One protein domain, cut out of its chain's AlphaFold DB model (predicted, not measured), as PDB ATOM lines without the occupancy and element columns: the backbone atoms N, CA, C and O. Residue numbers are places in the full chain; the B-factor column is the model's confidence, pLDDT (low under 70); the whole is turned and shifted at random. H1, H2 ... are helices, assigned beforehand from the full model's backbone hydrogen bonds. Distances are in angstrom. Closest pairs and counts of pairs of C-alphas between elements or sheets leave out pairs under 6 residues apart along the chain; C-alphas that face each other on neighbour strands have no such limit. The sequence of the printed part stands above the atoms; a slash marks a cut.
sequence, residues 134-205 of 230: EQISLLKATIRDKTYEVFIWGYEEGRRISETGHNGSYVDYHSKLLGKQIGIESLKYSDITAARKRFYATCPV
ATOM      1  N   GLU A 134     188.091 176.910 255.292       79.56
ATOM      2  CA  GLU A 134     188.226 178.163 256.037       79.56
ATOM      3  C   GLU A 134     186.908 178.544 256.715       79.56
ATOM      4  O   GLU A 134     186.903 178.888 257.895       79.56
ATOM      5  N   GLN A 135     185.781 178.421 256.006       83.69
ATOM      6  CA  GLN A 135     184.455 178.691 256.565       83.69
ATOM      7  C   GLN A 135     184.101 177.700 257.684       83.69
ATOM      8  O   GLN A 135     183.602 178.106 258.730       83.69
ATOM      9  N   ILE A 136     184.408 176.411 257.504       83.44
ATOM     10  CA  ILE A 136     184.235 175.388 258.546       83.44
ATOM     11  C   ILE A 136     185.113 175.678 259.772       83.44
ATOM     12  O   ILE A 136     184.639 175.584 260.903       83.44
ATOM     13  N   SER A 137     186.377 176.049 259.566       80.12
ATOM     14  CA  SER A 137     187.319 176.355 260.650       80.12
ATOM     15  C   SER A 137     186.885 177.594 261.431       80.12
ATOM     16  O   SER A 137     186.945 177.606 262.660       80.12
ATOM     17  N   LEU A 138     186.385 178.610 260.722       82.00
ATOM     18  CA  LEU A 138     185.822 179.808 261.330       82.00
ATOM     19  C   LEU A 138     184.613 179.458 262.203       82.00
ATOM     20  O   LEU A 138     184.603 179.815 263.375       82.00
ATOM     21  N   LEU A 139     183.664 178.677 261.678       82.88
ATOM     22  CA  LEU A 139     182.515 178.185 262.442       82.88
ATOM     23  C   LEU A 139     182.944 177.426 263.710       82.88
ATOM     24  O   LEU A 139     182.455 177.727 264.798       82.88
ATOM     25  N   LYS A 140     183.906 176.500 263.616       80.06
ATOM     26  CA  LYS A 140     184.424 175.777 264.793       80.06
ATOM     27  C   LYS A 140     184.986 176.707 265.870       80.06
ATOM     28  O   LYS A 140     184.807 176.444 267.055       80.06
ATOM     29  N   ALA A 141     185.651 177.787 265.468       75.75
ATOM     30  CA  ALA A 141     186.263 178.734 266.395       75.75
ATOM     31  C   ALA A 141     185.252 179.708 267.031       75.75
ATOM     32  O   ALA A 141     185.464 180.164 268.160       75.75
ATOM     33  N   THR A 142     184.173 180.050 266.318       72.12
ATOM     34  CA  THR A 142     183.276 181.157 266.694       72.12
ATOM     35  C   THR A 142     181.948 180.729 267.297       72.12
ATOM     36  O   THR A 142     181.317 181.536 267.981       72.12
ATOM     37  N   ILE A 143     181.484 179.499 267.065       77.56
ATOM     38  CA  ILE A 143     180.169 179.089 267.555       77.56
ATOM     39  C   ILE A 143     180.215 178.806 269.065       77.56
ATOM     40  O   ILE A 143     181.021 178.008 269.539       77.56
ATOM     41  N   ARG A 144     179.314 179.439 269.828       64.69
ATOM     42  CA  ARG A 144     179.236 179.300 271.296       64.69
ATOM     43  C   ARG A 144     177.834 178.965 271.839       64.69
ATOM     44  O   ARG A 144     177.711 178.755 273.038       64.69
ATOM     45  N   ASP A 145     176.818 178.838 270.976       75.12
ATOM     46  CA  ASP A 145     175.397 178.727 271.368       75.12
ATOM     47  C   ASP A 145     174.680 177.522 270.720       75.12
ATOM     48  O   ASP A 145     175.313 176.637 270.162       75.12
ATOM     49  N   LYS A 146     173.337 177.487 270.729       73.19
ATOM     50  CA  LYS A 146     172.490 176.433 270.116       73.19
ATOM     51  C   LYS A 146     172.747 176.172 268.624       73.19
ATOM     52  O   LYS A 146     172.373 175.132 268.092       73.19
ATOM     53  N   THR A 147     173.399 177.102 267.928       77.50
ATOM     54  CA  THR A 147     173.891 176.885 266.560       77.50
ATOM     55  C   THR A 147     175.036 175.864 266.502       77.50
ATOM     56  O   THR A 147     175.244 175.262 265.451       77.50
ATOM     57  N   TYR A 148     175.729 175.618 267.621       80.50
ATOM     58  CA  TYR A 148     176.777 174.603 267.758       80.50
ATOM     59  C   TYR A 148     176.203 173.212 267.561       80.50
ATOM     60  O   TYR A 148     176.740 172.437 266.784       80.50
ATOM     61  N   GLU A 149     175.070 172.920 268.195       82.75
ATOM     62  CA  GLU A 149     174.407 171.620 268.091       82.75
ATOM     63  C   GLU A 149     174.049 171.303 266.636       82.75
ATOM     64  O   GLU A 149     174.359 170.226 266.138       82.75
ATOM     65  N   VAL A 150     173.499 172.283 265.911       83.81
ATOM     66  CA  VAL A 150     173.176 172.142 264.484       83.81
ATOM     67  C   VAL A 150     174.426 171.935 263.630       83.81
ATOM     68  O   VAL A 150     174.412 171.114 262.711       83.81
ATOM     69  N   PHE A 151     175.521 172.633 263.938       84.38
ATOM     70  CA  PHE A 151     176.798 172.397 263.275       84.38
ATOM     71  C   PHE A 151     177.337 170.986 263.558       84.38
ATOM     72  O   PHE A 151     177.725 170.298 262.618       84.38
ATOM     73  N   ILE A 152     177.300 170.518 264.809       83.94
ATOM     74  CA  ILE A 152     177.738 169.170 265.199       83.94
ATOM     75  C   ILE A 152     176.916 168.099 264.482       83.94
ATOM     76  O   ILE A 152     177.495 167.228 263.829       83.94
ATOM     77  N   TRP A 153     175.585 168.192 264.511       84.25
ATOM     78  CA  TRP A 153     174.718 167.224 263.838       84.25
ATOM     79  C   TRP A 153     175.014 167.143 262.340       84.25
ATOM     80  O   TRP A 153     175.106 166.050 261.779       84.25
ATOM     81  N   GLY A 154     175.194 168.294 261.687       82.12
ATOM     82  CA  GLY A 154     175.395 168.350 260.242       82.12
ATOM     83  C   GLY A 154     176.808 167.969 259.812       82.12
ATOM     84  O   GLY A 154     176.985 167.172 258.889       82.12
ATOM     85  N   TYR A 155     177.817 168.547 260.461       84.31
ATOM     86  CA  TYR A 155     179.208 168.477 260.028       84.31
ATOM     87  C   TYR A 155     180.013 167.375 260.719       84.31
ATOM     88  O   TYR A 155     180.755 166.671 260.040       84.31
ATOM     89  N   GLU A 156     179.880 167.196 262.036       79.25
ATOM     90  CA  GLU A 156     180.667 166.204 262.790       79.25
ATOM     91  C   GLU A 156     180.015 164.819 262.777       79.25
ATOM     92  O   GLU A 156     180.692 163.803 262.626       79.25
ATOM     93  N   GLU A 157     178.689 164.759 262.864       80.00
ATOM     94  CA  GLU A 157     177.955 163.493 262.907       80.00
ATOM     95  C   GLU A 157     177.377 163.095 261.542       80.00
ATOM     96  O   GLU A 157     177.119 161.920 261.289       80.00
ATOM     97  N   GLY A 158     177.190 164.056 260.632       79.38
ATOM     98  CA  GLY A 158     176.638 163.796 259.299       79.38
ATOM     99  C   GLY A 158     175.163 163.387 259.299       79.38
ATOM    100  O   GLY A 158     174.705 162.785 258.322       79.38
ATOM    101  N   ARG A 159     174.423 163.704 260.366       80.00
ATOM    102  CA  ARG A 159     173.005 163.367 260.513       80.00
ATOM    103  C   ARG A 159     172.154 164.123 259.509       80.00
ATOM    104  O   ARG A 159     172.350 165.314 259.259       80.00
ATOM    105  N   ARG A 160     171.133 163.455 258.981       77.62
ATOM    106  CA  ARG A 160     170.027 164.103 258.263       77.62
ATOM    107  C   ARG A 160     169.157 164.870 259.256       77.62
ATOM    108  O   ARG A 160     169.063 164.490 260.415       77.62
ATOM    109  N   ILE A 161     168.442 165.897 258.789       79.81
ATOM    110  CA  ILE A 161     167.499 166.664 259.631       79.81
ATOM    111  C   ILE A 161     166.516 165.728 260.353       79.81
ATOM    112  O   ILE A 161     166.267 165.884 261.539       79.81
ATOM    113  N   SER A 162     166.011 164.699 259.664       75.75
ATOM    114  CA  SER A 162     165.096 163.705 260.240       75.75
ATOM    115  C   SER A 162     165.693 162.870 261.382       75.75
ATOM    116  O   SER A 162     164.950 162.211 262.097       75.75
ATOM    117  N   GLU A 163     167.016 162.859 261.534       79.38
ATOM    118  CA  GLU A 163     167.759 162.070 262.527       79.38
ATOM    119  C   GLU A 163     168.184 162.915 263.740       79.38
ATOM    120  O   GLU A 163     168.728 162.380 264.705       79.38
ATOM    121  N   THR A 164     167.947 164.232 263.714       80.50
ATOM    122  CA  THR A 164     168.270 165.117 264.844       80.50
ATOM    123  C   THR A 164     167.198 165.078 265.931       80.50
ATOM    124  O   THR A 164     167.471 165.448 267.064       80.50
ATOM    125  N   GLY A 165     165.975 164.638 265.606       80.38
ATOM    126  CA  GLY A 165     164.829 164.700 266.520       80.38
ATOM    127  C   GLY A 165     164.241 166.108 266.687       80.38
ATOM    128  O   GLY A 165     163.313 166.290 267.471       80.38
ATOM    129  N   HIS A 166     164.738 167.096 265.935       82.62
ATOM    130  CA  HIS A 166     164.248 168.473 265.948       82.62
ATOM    131  C   HIS A 166     163.413 168.796 264.705       82.62
ATOM    132  O   HIS A 166     163.588 168.218 263.632       82.62
ATOM    133  N   ASN A 167     162.506 169.766 264.836       82.62
ATOM    134  CA  ASN A 167     161.726 170.270 263.707       82.62
ATOM    135  C   ASN A 167     162.656 170.902 262.651       82.62
ATOM    136  O   ASN A 167     163.566 171.657 262.999       82.62
ATOM    137  N   GLY A 168     162.396 170.655 261.364       80.12
ATOM    138  CA  GLY A 168     163.144 171.246 260.252       80.12
ATOM    139  C   GLY A 168     163.253 172.769 260.336       80.12
ATOM    140  O   GLY A 168     164.336 173.302 260.128       80.12
ATOM    141  N   SER A 169     162.200 173.468 260.774       82.94
ATOM    142  CA  SER A 169     162.241 174.930 260.948       82.94
ATOM    143  C   SER A 169     163.276 175.393 261.981       82.94
ATOM    144  O   SER A 169     163.873 176.455 261.810       82.94
ATOM    145  N   TYR A 170     163.511 174.607 263.039       86.50
ATOM    146  CA  TYR A 170     164.551 174.892 264.036       86.50
ATOM    147  C   TYR A 170     165.940 174.762 263.408       86.50
ATOM    148  O   TYR A 170     166.765 175.671 263.499       86.50
ATOM    149  N   VAL A 171     166.173 173.646 262.716       85.56
ATOM    150  CA  VAL A 171     167.452 173.354 262.064       85.56
ATOM    151  C   VAL A 171     167.760 174.378 260.965       85.56
ATOM    152  O   VAL A 171     168.887 174.869 260.881       85.56
ATOM    153  N   ASP A 172     166.760 174.780 260.181       84.81
ATOM    154  CA  ASP A 172     166.896 175.800 259.139       84.81
ATOM    155  C   ASP A 172     167.178 177.190 259.714       84.81
ATOM    156  O   ASP A 172     168.043 177.908 259.208       84.81
ATOM    157  N   TYR A 173     166.481 177.578 260.786       87.88
ATOM    158  CA  TYR A 173     166.718 178.853 261.463       87.88
ATOM    159  C   TYR A 173     168.168 178.964 261.949       87.88
ATOM    160  O   TYR A 173     168.859 179.940 261.646       87.88
ATOM    161  N   HIS A 174     168.658 177.937 262.642       87.50
ATOM    162  CA  HIS A 174     170.022 177.918 263.163       87.50
ATOM    163  C   HIS A 174     171.081 177.768 262.060       87.50
ATOM    164  O   HIS A 174     172.141 178.381 262.168       87.50
ATOM    165  N   SER A 175     170.787 177.066 260.960       87.44
ATOM    166  CA  SER A 175     171.673 177.016 259.785       87.44
ATOM    167  C   SER A 175     171.854 178.393 259.144       87.44
ATOM    168  O   SER A 175     172.974 178.778 258.813       87.44
ATOM    169  N   LYS A 176     170.789 179.200 259.054       88.38
ATOM    170  CA  LYS A 176     170.888 180.586 258.568       88.38
ATOM    171  C   LYS A 176     171.716 181.473 259.498       88.38
ATOM    172  O   LYS A 176     172.469 182.318 259.020       88.38
ATOM    173  N   LEU A 177     171.601 181.289 260.816       87.75
ATOM    174  CA  LEU A 177     172.441 182.009 261.780       87.75
ATOM    175  C   LEU A 177     173.923 181.646 261.628       87.75
ATOM    176  O   LEU A 177     174.756 182.547 261.660       87.75
ATOM    177  N   LEU A 178     174.241 180.366 261.403       86.50
ATOM    178  CA  LEU A 178     175.597 179.924 261.062       86.50
ATOM    179  C   LEU A 178     176.089 180.595 259.777       86.50
ATOM    180  O   LEU A 178     177.181 181.150 259.759       86.50
ATOM    181  N   GLY A 179     175.253 180.624 258.735       86.44
ATOM    182  CA  GLY A 179     175.568 181.293 257.474       86.44
ATOM    183  C   GLY A 179     175.977 182.754 257.662       86.44
ATOM    184  O   GLY A 179     177.020 183.167 257.158       86.44
ATOM    185  N   LYS A 180     175.228 183.518 258.467       86.75
ATOM    186  CA  LYS A 180     175.553 184.924 258.768       86.75
ATOM    187  C   LYS A 180     176.943 185.107 259.386       86.75
ATOM    188  O   LYS A 180     177.583 186.112 259.100       86.75
ATOM    189  N   GLN A 181     177.422 184.154 260.190       84.25
ATOM    190  CA  GLN A 181     178.754 184.226 260.814       84.25
ATOM    191  C   GLN A 181     179.898 184.081 259.803       84.25
ATOM    192  O   GLN A 181     181.006 184.540 260.064       84.25
ATOM    193  N   ILE A 182     179.627 183.476 258.647       84.75
ATOM    194  CA  ILE A 182     180.609 183.221 257.583       84.75
ATOM    195  C   ILE A 182     180.268 183.929 256.267       84.75
ATOM    196  O   ILE A 182     180.786 183.565 255.214       84.75
ATOM    197  N   GLY A 183     179.395 184.940 256.321       84.38
ATOM    198  CA  GLY A 183     179.046 185.767 255.164       84.38
ATOM    199  C   GLY A 183     178.160 185.080 254.118       84.38
ATOM    200  O   GLY A 183     178.160 185.491 252.962       84.38
ATOM    201  N   ILE A 184     177.404 184.046 254.497       83.81
ATOM    202  CA  ILE A 184     176.462 183.335 253.621       83.81
ATOM    203  C   ILE A 184     175.030 183.633 254.072       83.81
ATOM    204  O   ILE A 184     174.581 183.167 255.118       83.81
ATOM    205  N   GLU A 185     174.271 184.367 253.259       79.44
ATOM    206  CA  GLU A 185     172.912 184.799 253.625       79.44
ATOM    207  C   GLU A 185     171.903 183.649 253.759       79.44
ATOM    208  O   GLU A 185     170.970 183.726 254.560       79.44
ATOM    209  N   SER A 186     172.083 182.572 252.988       81.88
ATOM    210  CA  SER A 186     171.122 181.466 252.897       81.88
ATOM    211  C   SER A 186     171.807 180.104 253.010       81.88
ATOM    212  O   SER A 186     171.668 179.244 252.142       81.88
ATOM    213  N   LEU A 187     172.579 179.913 254.084       85.12
ATOM    214  CA  LEU A 187     173.186 178.616 254.370       85.12
ATOM    215  C   LEU A 187     172.106 177.593 254.748       85.12
ATOM    216  O   LEU A 187     171.371 177.790 255.721       85.12
ATOM    217  N   LYS A 188     172.028 176.486 254.003       87.50
ATOM    218  CA  LYS A 188     171.129 175.369 254.314       87.50
ATOM    219  C   LYS A 188     171.861 174.307 255.127       87.50
ATOM    220  O   LYS A 188     173.048 174.056 254.938       87.50
ATOM    221  N   TYR A 189     171.129 173.569 255.957       85.69
ATOM    222  CA  TYR A 189     171.690 172.417 256.673       85.69
ATOM    223  C   TYR A 189     172.248 171.333 255.728       85.69
ATOM    224  O   TYR A 189     173.238 170.654 256.017       85.69
ATOM    225  N   SER A 190     171.645 171.191 254.543       82.75
ATOM    226  CA  SER A 190     172.152 170.314 253.484       82.75
ATOM    227  C   SER A 190     173.550 170.702 252.994       82.75
ATOM    228  O   SER A 190     174.282 169.835 252.526       82.75
ATOM    229  N   ASP A 191     173.927 171.977 253.102       84.19
ATOM    230  CA  ASP A 191     175.243 172.470 252.695       84.19
ATOM    231  C   ASP A 191     176.305 172.099 253.739       84.19
ATOM    232  O   ASP A 191     177.397 171.654 253.385       84.19
ATOM    233  N   ILE A 192     175.945 172.164 255.026       84.19
ATOM    234  CA  ILE A 192     176.783 171.733 256.158       84.19
ATOM    235  C   ILE A 192     177.073 170.223 256.068       84.19
ATOM    236  O   ILE A 192     178.224 169.791 256.137       84.19
ATOM    237  N   THR A 193     176.039 169.411 255.833       82.25
ATOM    238  CA  THR A 193     176.190 167.950 255.664       82.25
ATOM    239  C   THR A 193     176.933 167.571 254.377       82.25
ATOM    240  O   THR A 193     177.676 166.586 254.351       82.25
ATOM    241  N   ALA A 194     176.771 168.343 253.297       77.81
ATOM    242  CA  ALA A 194     177.520 168.143 252.058       77.81
ATOM    243  C   ALA A 194     179.011 168.474 252.224       77.81
ATOM    244  O   ALA A 194     179.849 167.745 251.686       77.81
ATOM    245  N   ALA A 195     179.344 169.510 253.001       79.12
ATOM    246  CA  ALA A 195     180.724 169.868 253.318       79.12
ATOM    247  C   ALA A 195     181.464 168.697 253.980       79.12
ATOM    248  O   ALA A 195     182.535 168.317 253.509       79.12
ATOM    249  N   ARG A 196     180.847 168.032 254.970       77.00
ATOM    250  CA  ARG A 196     181.391 166.802 255.575       77.00
ATOM    251  C   ARG A 196     181.724 165.756 254.513       77.00
ATOM    252  O   ARG A 196     182.861 165.312 254.413       77.00
ATOM    253  N   LYS A 197     180.741 165.373 253.692       71.75
ATOM    254  CA  LYS A 197     180.938 164.333 252.665       71.75
ATOM    255  C   LYS A 197     182.089 164.665 251.723       71.75
ATOM    256  O   LYS A 197     182.853 163.773 251.377       71.75
ATOM    257  N   ARG A 198     182.224 165.935 251.334       70.44
ATOM    258  CA  ARG A 198     183.318 166.391 250.477       70.44
ATOM    259  C   ARG A 198     184.666 166.265 251.178       70.44
ATOM    260  O   ARG A 198     185.546 165.618 250.625       70.44
ATOM    261  N   PHE A 199     184.819 166.819 252.380       68.06
ATOM    262  CA  PHE A 199     186.110 166.821 253.076       68.06
ATOM    263  C   PHE A 199     186.577 165.419 253.475       68.06
ATOM    264  O   PHE A 199     187.762 165.119 253.346       68.06
ATOM    265  N   TYR A 200     185.653 164.531 253.855       63.59
ATOM    266  CA  TYR A 200     185.970 163.124 254.120       63.59
ATOM    267  C   TYR A 200     186.250 162.315 252.844       63.59
ATOM    268  O   TYR A 200     186.994 161.345 252.900       63.59
ATOM    269  N   ALA A 201     185.695 162.698 251.688       54.75
ATOM    270  CA  ALA A 201     186.001 162.047 250.410       54.75
ATOM    271  C   ALA A 201     187.341 162.509 249.812       54.75
ATOM    272  O   ALA A 201     188.005 161.741 249.123       54.75
ATOM    273  N   THR A 202     187.749 163.758 250.063       50.38
ATOM    274  CA  THR A 202     189.008 164.331 249.557       50.38
ATOM    275  C   THR A 202     190.213 164.087 250.466       50.38
ATOM    276  O   THR A 202     191.328 164.418 250.077       50.38
ATOM    277  N   CYS A 203     190.011 163.512 251.656       44.28
ATOM    278  CA  CYS A 203     191.077 163.111 252.569       44.28
ATOM    279  C   CYS A 203     191.089 161.572 252.674       44.28
ATOM    280  O   CYS A 203     190.319 161.013 253.453       44.28
ATOM    281  N   PRO A 204     191.924 160.848 251.897       37.69
ATOM    282  CA  PRO A 204     191.928 159.378 251.870       37.69
ATOM    283  C   PRO A 204     192.474 158.739 253.152       37.69
ATOM    284  O   PRO A 204     192.579 157.519 253.248       37.69
ATOM    285  N   VAL A 205     192.874 159.549 254.126       41.50
ATOM    286  CA  VAL A 205     193.508 159.098 255.351       41.50
ATOM    287  C   VAL A 205     192.631 159.564 256.506       41.50
ATOM    288  O   VAL A 205     192.189 160.705 256.524       41.50
TER     289      VAL A 205
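AT A GLANCE: This is residues 134 to 205 of the 230 residues of the protein "Core-binding (CB) domain-containing protein" of Paenibacillus ferrarius (UniProt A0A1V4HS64). Two helices, H2 and H4, lie side by side at a slant, and a third, H3, runs across H2; H1 sits across the later part of H3, near Leu 178, and the last residues, 200 to 205, of which 200 to 202 belong to H4, stick out. The printed part has 72 residues with four named helices, in the order H1, H2, H3, H4, and no named strand, so the class is all helix. It is compact, with a radius of gyration of the C-alphas of 11.6 A and spans of 34 by 26 by 20 A.

HOW THE PARTS SIT: Start at H1, residues 134 to 142, which is near H2, residues 147 to 156. H1 is close to but not clearly touching H3, residues 168 to 181, about perpendicular at 80 degrees; their closest C-alphas, of Leu 139 and Leu 178, are 7.3 A apart. H2 touches H3, about perpendicular at 85 degrees, closest at the C-alphas of Thr 147 and His 174, 5.3 A. H2 touches H4, residues 189 to 202, the same way at a tilt of 36 degrees, only just steep; the C-alphas of Gly 154 and Thr 193 are closest, at 4.7 A. H3, with residues 171 to 175 alone, only just touches residue 189 of H4, with 3 pairs of C-alphas within 8 A. H1 and H4 are only just apart, 8.4 A at the closest. In H1, H2, H3 and H4 every O i to N i+4 pair is within hydrogen-bond range.

IN THESE COORDINATES: Find C-alpha 134 at (188.226, 178.163, 256.037), where H1 begins. H1 measures 12.1 A and H2 13.2 A from first to last C-alpha. From C-alpha 168 at (163.144, 171.246, 260.252), H3 runs 20.3 A; H4 runs 20.4 A to C-alpha 202 at (189.008, 164.331, 249.557).

THE WHOLE: The farthest C-alphas, of Ser 169 and Val 205, are 35.5 A apart. The printed part has no cut; the link from H2 to H3 is long. Look for pLDDT under 70 at residue 144 and residues 199 to 205.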